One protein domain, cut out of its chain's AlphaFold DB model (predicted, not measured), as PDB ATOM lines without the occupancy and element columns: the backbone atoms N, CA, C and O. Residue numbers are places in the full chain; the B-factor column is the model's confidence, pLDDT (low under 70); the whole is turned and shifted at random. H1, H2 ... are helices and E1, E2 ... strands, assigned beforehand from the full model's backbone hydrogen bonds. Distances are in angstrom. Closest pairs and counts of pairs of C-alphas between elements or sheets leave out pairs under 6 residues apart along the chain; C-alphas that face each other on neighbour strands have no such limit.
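This is residues 34 to 87 of the 87 residues of an uncharacterized protein of Halorubrum distributum JCM 10118 (UniProt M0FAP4). With little regular structure, this is a small right-handed strand-helix-strand unit, two parallel strands side by side with one short helix, H1, packed over them, preceded by a long looping stretch, residues 34 to 58. The printed part has 54 residues, 18 of them in E1, H1 and E2, in that order; the class is mixed. It is compact, with a radius of gyration of the C-alphas of 10.5 A, and spans 32 by 21 by 19 A, only just elongated.

After residues 34 to 58, find C-alpha 59 at (133.641, 164.753, 116.969); E1 runs from there to residue 63, 13.4 A. H1, residues 69 to 76, covers 10.6 A. E2, residues 81 to 85, covers 13.2 A and ends at (146.169, 165.896, 111.961).

E1 and E2 are parallel at 16 degrees; look at N 60 and O 81, 2.8 A apart, within hydrogen-bond range. The closest C-alphas of H1 and E2 are Thr 71 and Gly 84, 5.5 A; those of E1 and H1 are Glu 62 and Thr 71, 6.0 A. In H1 every O i to N i+4 pair is within hydrogen-bond range.

The C-alphas farthest apart, Ala 49 and Ile 87, are 32.4 A apart. The printed part has no cut, and both links, E1 to H1 and H1 to E2, are tight. Residues 43 to 49 have pLDDT under 70.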
ATOM      1  N   PRO A  34     139.980 150.911 101.190       84.31
ATOM      2  CA  PRO A  34     140.036 150.370 102.542       84.31
ATOM      3  C   PRO A  34     140.363 151.465 103.567       84.31
ATOM      4  O   PRO A  34     141.431 152.080 103.523       84.31
ATOM      5  N   ALA A  35     139.425 151.713 104.475       89.00
ATOM      6  CA  ALA A  35     139.486 152.789 105.455       89.00
ATOM      7  C   ALA A  35     139.318 152.181 106.855       89.00
ATOM      8  O   ALA A  35     138.229 152.239 107.424       89.00
ATOM      9  N   PRO A  36     140.362 151.507 107.377       84.12
ATOM     10  CA  PRO A  36     140.276 150.827 108.658       84.12
ATOM     11  C   PRO A  36     139.992 151.836 109.763       84.12
ATOM     12  O   PRO A  36     140.578 152.918 109.799       84.12
ATOM     13  N   THR A  37     139.132 151.462 110.698       86.31
ATOM     14  CA  THR A  37     138.786 152.310 111.833       86.31
ATOM     15  C   THR A  37     138.744 151.491 113.118       86.31
ATOM     16  O   THR A  37     138.362 150.320 113.102       86.31
ATOM     17  N   PRO A  38     139.135 152.071 114.267       82.94
ATOM     18  CA  PRO A  38     139.017 151.390 115.551       82.94
ATOM     19  C   PRO A  38     137.565 151.075 115.938       82.94
ATOM     20  O   PRO A  38     137.365 150.296 116.861       82.94
ATOM     21  N   PHE A  39     136.581 151.692 115.275       83.75
ATOM     22  CA  PHE A  39     135.151 151.549 115.562       83.75
ATOM     23  C   PHE A  39     134.468 150.398 114.809       83.75
ATOM     24  O   PHE A  39     133.318 150.083 115.118       83.75
ATOM     25  N   ASP A  40     135.157 149.753 113.864       79.69
ATOM     26  CA  ASP A  40     134.643 148.545 113.220       79.69
ATOM     27  C   ASP A  40     134.624 147.376 114.210       79.69
ATOM     28  O   ASP A  40     135.435 147.296 115.134       79.69
ATOM     29  N   SER A  41     133.711 146.423 114.008       72.50
ATOM     30  CA  SER A  41     133.579 145.256 114.895       72.50
ATOM     31  C   SER A  41     134.826 144.363 114.941       72.50
ATOM     32  O   SER A  41     135.011 143.616 115.900       72.50
ATOM     33  N   ASP A  42     135.657 144.417 113.900       72.00
ATOM     34  CA  ASP A  42     136.959 143.755 113.781       72.00
ATOM     35  C   ASP A  42     138.141 144.728 113.944       72.00
ATOM     36  O   ASP A  42     139.299 144.308 113.890       72.00
ATOM     37  N   GLY A  43     137.864 146.011 114.200       67.19
ATOM     38  CA  GLY A  43     138.866 147.023 114.485       67.19
ATOM     39  C   GLY A  43     139.695 146.610 115.700       67.19
ATOM     40  O   GLY A  43     139.187 146.486 116.811       67.19
ATOM     41  N   HIS A  44     141.000 146.407 115.507       59.75
ATOM     42  CA  HIS A  44     141.957 145.989 116.546       59.75
ATOM     43  C   HIS A  44     142.215 147.043 117.646       59.75
ATOM     44  O   HIS A  44     143.257 147.033 118.306       59.75
ATOM     45  N   ALA A  45     141.282 147.967 117.859       60.19
ATOM     46  CA  ALA A  45     141.347 148.916 118.951       60.19
ATOM     47  C   ALA A  45     141.305 148.187 120.301       60.19
ATOM     48  O   ALA A  45     140.753 147.094 120.421       60.19
ATOM     49  N   ALA A  46     141.929 148.799 121.310       57.25
ATOM     50  CA  ALA A  46     142.056 148.257 122.657       57.25
ATOM     51  C   ALA A  46     140.753 147.592 123.130       57.25
ATOM     52  O   ALA A  46     139.726 148.243 123.283       57.25
ATOM     53  N   THR A  47     140.806 146.281 123.354       60.50
ATOM     54  CA  THR A  47     139.642 145.478 123.722       60.50
ATOM     55  C   THR A  47     139.298 145.718 125.192       60.50
ATOM     56  O   THR A  47     140.037 145.286 126.080       60.50
ATOM     57  N   GLY A  48     138.185 146.396 125.464       67.12
ATOM     58  CA  GLY A  48     137.650 146.612 126.807       67.12
ATOM     59  C   GLY A  48     136.189 147.054 126.752       67.12
ATOM     60  O   GLY A  48     135.707 147.463 125.705       67.12
ATOM     61  N   ALA A  49     135.466 146.982 127.871       63.72
ATOM     62  CA  ALA A  49     134.032 147.310 127.898       63.72
ATOM     63  C   ALA A  49     133.716 148.789 127.579       63.72
ATOM     64  O   ALA A  49     132.566 149.128 127.319       63.72
ATOM     65  N   GLU A  50     134.729 149.655 127.616       72.19
ATOM     66  CA  GLU A  50     134.609 151.109 127.460       72.19
ATOM     67  C   GLU A  50     135.282 151.634 126.179       72.19
ATOM     68  O   GLU A  50     135.227 152.837 125.922       72.19
ATOM     69  N   TYR A  51     135.935 150.768 125.386       75.44
ATOM     70  CA  TYR A  51     136.682 151.184 124.199       75.44
ATOM     71  C   TYR A  51     136.413 150.277 122.981       75.44
ATOM     72  O   TYR A  51     136.429 149.053 123.127       75.44
ATOM     73  N   PRO A  52     136.229 150.861 121.784       77.69
ATOM     74  CA  PRO A  52     136.081 152.298 121.554       77.69
ATOM     75  C   PRO A  52     134.746 152.835 122.124       77.69
ATOM     76  O   PRO A  52     133.775 152.084 122.234       77.69
ATOM     77  N   PRO A  53     134.677 154.120 122.520       79.38
ATOM     78  CA  PRO A  53     133.420 154.732 122.941       79.38
ATOM     79  C   PRO A  53     132.419 154.789 121.771       79.38
ATOM     80  O   PRO A  53     132.827 154.688 120.610       79.38
ATOM     81  N   PRO A  54     131.117 154.998 122.040       84.25
ATOM     82  CA  PRO A  54     130.135 155.234 120.986       84.25
ATOM     83  C   PRO A  54     130.568 156.380 120.060       84.25
ATOM     84  O   PRO A  54     130.999 157.432 120.534       84.25
ATOM     85  N   ILE A  55     130.451 156.159 118.751       88.50
ATOM     86  CA  ILE A  55     130.965 157.063 117.711       88.50
ATOM     87  C   ILE A  55     129.880 157.904 117.033       88.50
ATOM     88  O   ILE A  55     130.195 158.921 116.422       88.50
ATOM     89  N   GLU A  56     128.613 157.502 117.161       89.06
ATOM     90  CA  GLU A  56     127.477 158.156 116.508       89.06
ATOM     91  C   GLU A  56     127.445 159.656 116.836       89.06
ATOM     92  O   GLU A  56     127.392 160.051 118.003       89.06
ATOM     93  N   GLU A  57     127.531 160.489 115.793       87.88
ATOM     94  CA  GLU A  57     127.530 161.959 115.867       87.88
ATOM     95  C   GLU A  57     128.688 162.583 116.679       87.88
ATOM     96  O   GLU A  57     128.716 163.793 116.925       87.88
ATOM     97  N   ALA A  58     129.697 161.797 117.063       92.62
ATOM     98  CA  ALA A  58     130.838 162.300 117.816       92.62
ATOM     99  C   ALA A  58     131.796 163.125 116.937       92.62
ATOM    100  O   ALA A  58     131.915 162.926 115.725       92.62
ATOM    101  N   ALA A  59     132.520 164.047 117.576       95.50
ATOM    102  CA  ALA A  59     133.641 164.753 116.969       95.50
ATOM    103  C   ALA A  59     134.953 164.050 117.342       95.50
ATOM    104  O   ALA A  59     135.297 163.968 118.522       95.50
ATOM    105  N   VAL A  60     135.690 163.575 116.340       93.75
ATOM    106  CA  VAL A  60     136.932 162.814 116.506       93.75
ATOM    107  C   VAL A  60     138.098 163.517 115.831       93.75
ATOM    108  O   VAL A  60     137.967 164.082 114.743       93.75
ATOM    109  N   VAL A  61     139.251 163.457 116.492       95.25
ATOM    110  CA  VAL A  61     140.538 163.870 115.936       95.25
ATOM    111  C   VAL A  61     141.464 162.657 115.890       95.25
ATOM    112  O   VAL A  61     141.703 162.033 116.923       95.25
ATOM    113  N   GLU A  62     141.988 162.339 114.710       93.06
ATOM    114  CA  GLU A  62     143.072 161.372 114.519       93.06
ATOM    115  C   GLU A  62     144.411 162.117 114.534       93.06
ATOM    116  O   GLU A  62     144.607 163.074 113.783       93.06
ATOM    117  N   LEU A  63     145.339 161.686 115.388       94.50
ATOM    118  CA  LEU A  63     146.679 162.264 115.494       94.50
ATOM    119  C   LEU A  63     147.694 161.358 114.793       94.50
ATOM    120  O   LEU A  63     147.745 160.166 115.084       94.50
ATOM    121  N   GLY A  64     148.523 161.936 113.924       93.12
ATOM    122  CA  GLY A  64     149.413 161.186 113.038       93.12
ATOM    123  C   GLY A  64     148.632 160.460 111.944       93.12
ATOM    124  O   GLY A  64     148.827 159.263 111.749       93.12
ATOM    125  N   CYS A  65     147.687 161.156 111.298       92.06
ATOM    126  CA  CYS A  65     146.747 160.529 110.367       92.06
ATOM    127  C   CYS A  65     147.392 160.008 109.074       92.06
ATOM    128  O   CYS A  65     146.755 159.257 108.338       92.06
ATOM    129  N   GLY A  66     148.625 160.406 108.759       90.12
ATOM    130  CA  GLY A  66     149.313 160.066 107.523       90.12
ATOM    131  C   GLY A  66     148.468 160.426 106.303       90.12
ATOM    132  O   GLY A  66     148.185 161.595 106.052       90.12
ATOM    133  N   GLY A  67     148.028 159.405 105.565       87.56
ATOM    134  CA  GLY A  67     147.138 159.555 104.409       87.56
ATOM    135  C   GLY A  67     145.664 159.788 104.739       87.56
ATOM    136  O   GLY A  67     144.868 159.989 103.829       87.56
ATOM    137  N   GLY A  68     145.281 159.767 106.016       90.81
ATOM    138  CA  GLY A  68     143.917 160.033 106.475       90.81
ATOM    139  C   GLY A  68     142.986 158.821 106.452       90.81
ATOM    140  O   GLY A  68     141.780 158.988 106.625       90.81
ATOM    141  N   GLN A  69     143.506 157.604 106.267       90.94
ATOM    142  CA  GLN A  69     142.690 156.388 106.192       90.94
ATOM    143  C   GLN A  69     141.829 156.156 107.438       90.94
ATOM    144  O   GLN A  69     140.643 155.849 107.313       90.94
ATOM    145  N   GLY A  70     142.409 156.339 108.630       90.81
ATOM    146  CA  GLY A  70     141.689 156.196 109.895       90.81
ATOM    147  C   GLY A  70     140.606 157.259 110.070       90.81
ATOM    148  O   GLY A  70     139.498 156.960 110.517       90.81
ATOM    149  N   THR A  71     140.888 158.493 109.649       93.00
ATOM    150  CA  THR A  71     139.942 159.616 109.649       93.00
ATOM    151  C   THR A  71     138.751 159.325 108.741       93.00
ATOM    152  O   THR A  71     137.607 159.490 109.168       93.00
ATOM    153  N   VAL A  72     138.999 158.862 107.511       92.44
ATOM    154  CA  VAL A  72     137.935 158.480 106.569       92.44
ATOM    155  C   VAL A  72     137.114 157.324 107.134       92.44
ATOM    156  O   VAL A  72     135.890 157.422 107.177       92.44
ATOM    157  N   GLY A  73     137.765 156.276 107.646       91.56
ATOM    158  CA  GLY A  73     137.075 155.132 108.247       91.56
ATOM    159  C   GLY A  73     136.196 155.542 109.426       91.56
ATOM    160  O   GLY A  73     135.051 155.121 109.543       91.56
ATOM    161  N   THR A  74     136.691 156.448 110.269       92.31
ATOM    162  CA  THR A  74     135.932 157.001 111.398       92.31
ATOM    163  C   THR A  74     134.705 157.793 110.940       92.31
ATOM    164  O   THR A  74     133.639 157.673 111.543       92.31
ATOM    165  N   ALA A  75     134.820 158.575 109.862       92.56
ATOM    166  CA  ALA A  75     133.673 159.267 109.277       92.56
ATOM    167  C   ALA A  75     132.633 158.274 108.728       92.56
ATOM    168  O   ALA A  75     131.439 158.432 108.978       92.56
ATOM    169  N   LEU A  76     133.079 157.221 108.035       90.94
ATOM    170  CA  LEU A  76     132.202 156.169 107.506       90.94
ATOM    171  C   LEU A  76     131.520 155.348 108.609       90.94
ATOM    172  O   LEU A  76     130.390 154.902 108.418       90.94
ATOM    173  N   ALA A  77     132.157 155.208 109.774       90.25
ATOM    174  CA  ALA A  77     131.580 154.567 110.955       90.25
ATOM    175  C   ALA A  77     130.492 155.406 111.661       90.25
ATOM    176  O   ALA A  77     129.910 154.943 112.641       90.25
ATOM    177  N   GLY A  78     130.195 156.622 111.181       91.88
ATOM    178  CA  GLY A  78     129.095 157.452 111.686       91.88
ATOM    179  C   GLY A  78     129.508 158.567 112.648       91.88
ATOM    180  O   GLY A  78     128.651 159.122 113.338       91.88
ATOM    181  N   ALA A  79     130.794 158.925 112.699       94.19
ATOM    182  CA  ALA A  79     131.210 160.142 113.387       94.19
ATOM    183  C   ALA A  79     130.565 161.375 112.736       94.19
ATOM    184  O   ALA A  79     130.633 161.555 111.519       94.19
ATOM    185  N   GLY A  80     130.017 162.279 113.549       95.38
ATOM    186  CA  GLY A  80     129.454 163.545 113.060       95.38
ATOM    187  C   GLY A  80     130.530 164.469 112.477       95.38
ATOM    188  O   GLY A  80     130.271 165.286 111.591       95.38
ATOM    189  N   ARG A  81     131.775 164.333 112.955       95.44
ATOM    190  CA  ARG A  81     132.961 164.967 112.367       95.44
ATOM    191  C   ARG A  81     134.216 164.156 112.673       95.44
ATOM    192  O   ARG A  81     134.487 163.882 113.834       95.44
ATOM    193  N   ALA A  82     135.037 163.898 111.659       95.50
ATOM    194  CA  ALA A  82     136.383 163.351 111.819       95.50
ATOM    195  C   ALA A  82     137.420 164.324 111.235       95.50
ATOM    196  O   ALA A  82     137.208 164.884 110.158       95.50
ATOM    197  N   VAL A  83     138.516 164.562 111.956       97.06
ATOM    198  CA  VAL A  83     139.615 165.444 111.532       97.06
ATOM    199  C   VAL A  83     140.945 164.723 111.712       97.06
ATOM    200  O   VAL A  83     141.305 164.375 112.832       97.06
ATOM    201  N   GLY A  84     141.692 164.548 110.626       95.38
ATOM    202  CA  GLY A  84     143.065 164.053 110.669       95.38
ATOM    203  C   GLY A  84     144.060 165.189 110.873       95.38
ATOM    204  O   GLY A  84     143.912 166.263 110.285       95.38
ATOM    205  N   VAL A  85     145.063 164.966 111.718       97.19
ATOM    206  CA  VAL A  85     146.169 165.896 111.961       97.19
ATOM    207  C   VAL A  85     147.489 165.144 111.831       97.19
ATOM    208  O   VAL A  85     147.739 164.206 112.582       97.19
ATOM    209  N   ASP A  86     148.353 165.593 110.926       93.06
ATOM    210  CA  ASP A  86     149.742 165.139 110.785       93.06
ATOM    211  C   ASP A  86     150.671 166.351 110.557       93.06
ATOM    212  O   ASP A  86     150.178 167.454 110.295       93.06
ATOM    213  N   ILE A  87     151.985 166.175 110.734       89.69
ATOM    214  CA  ILE A  87     153.009 167.242 110.713       89.69
ATOM    215  C   ILE A  87     153.772 167.356 109.393       89.69
ATOM    216  O   ILE A  87     153.984 166.332 108.711       89.69
TER     217      ILE A  87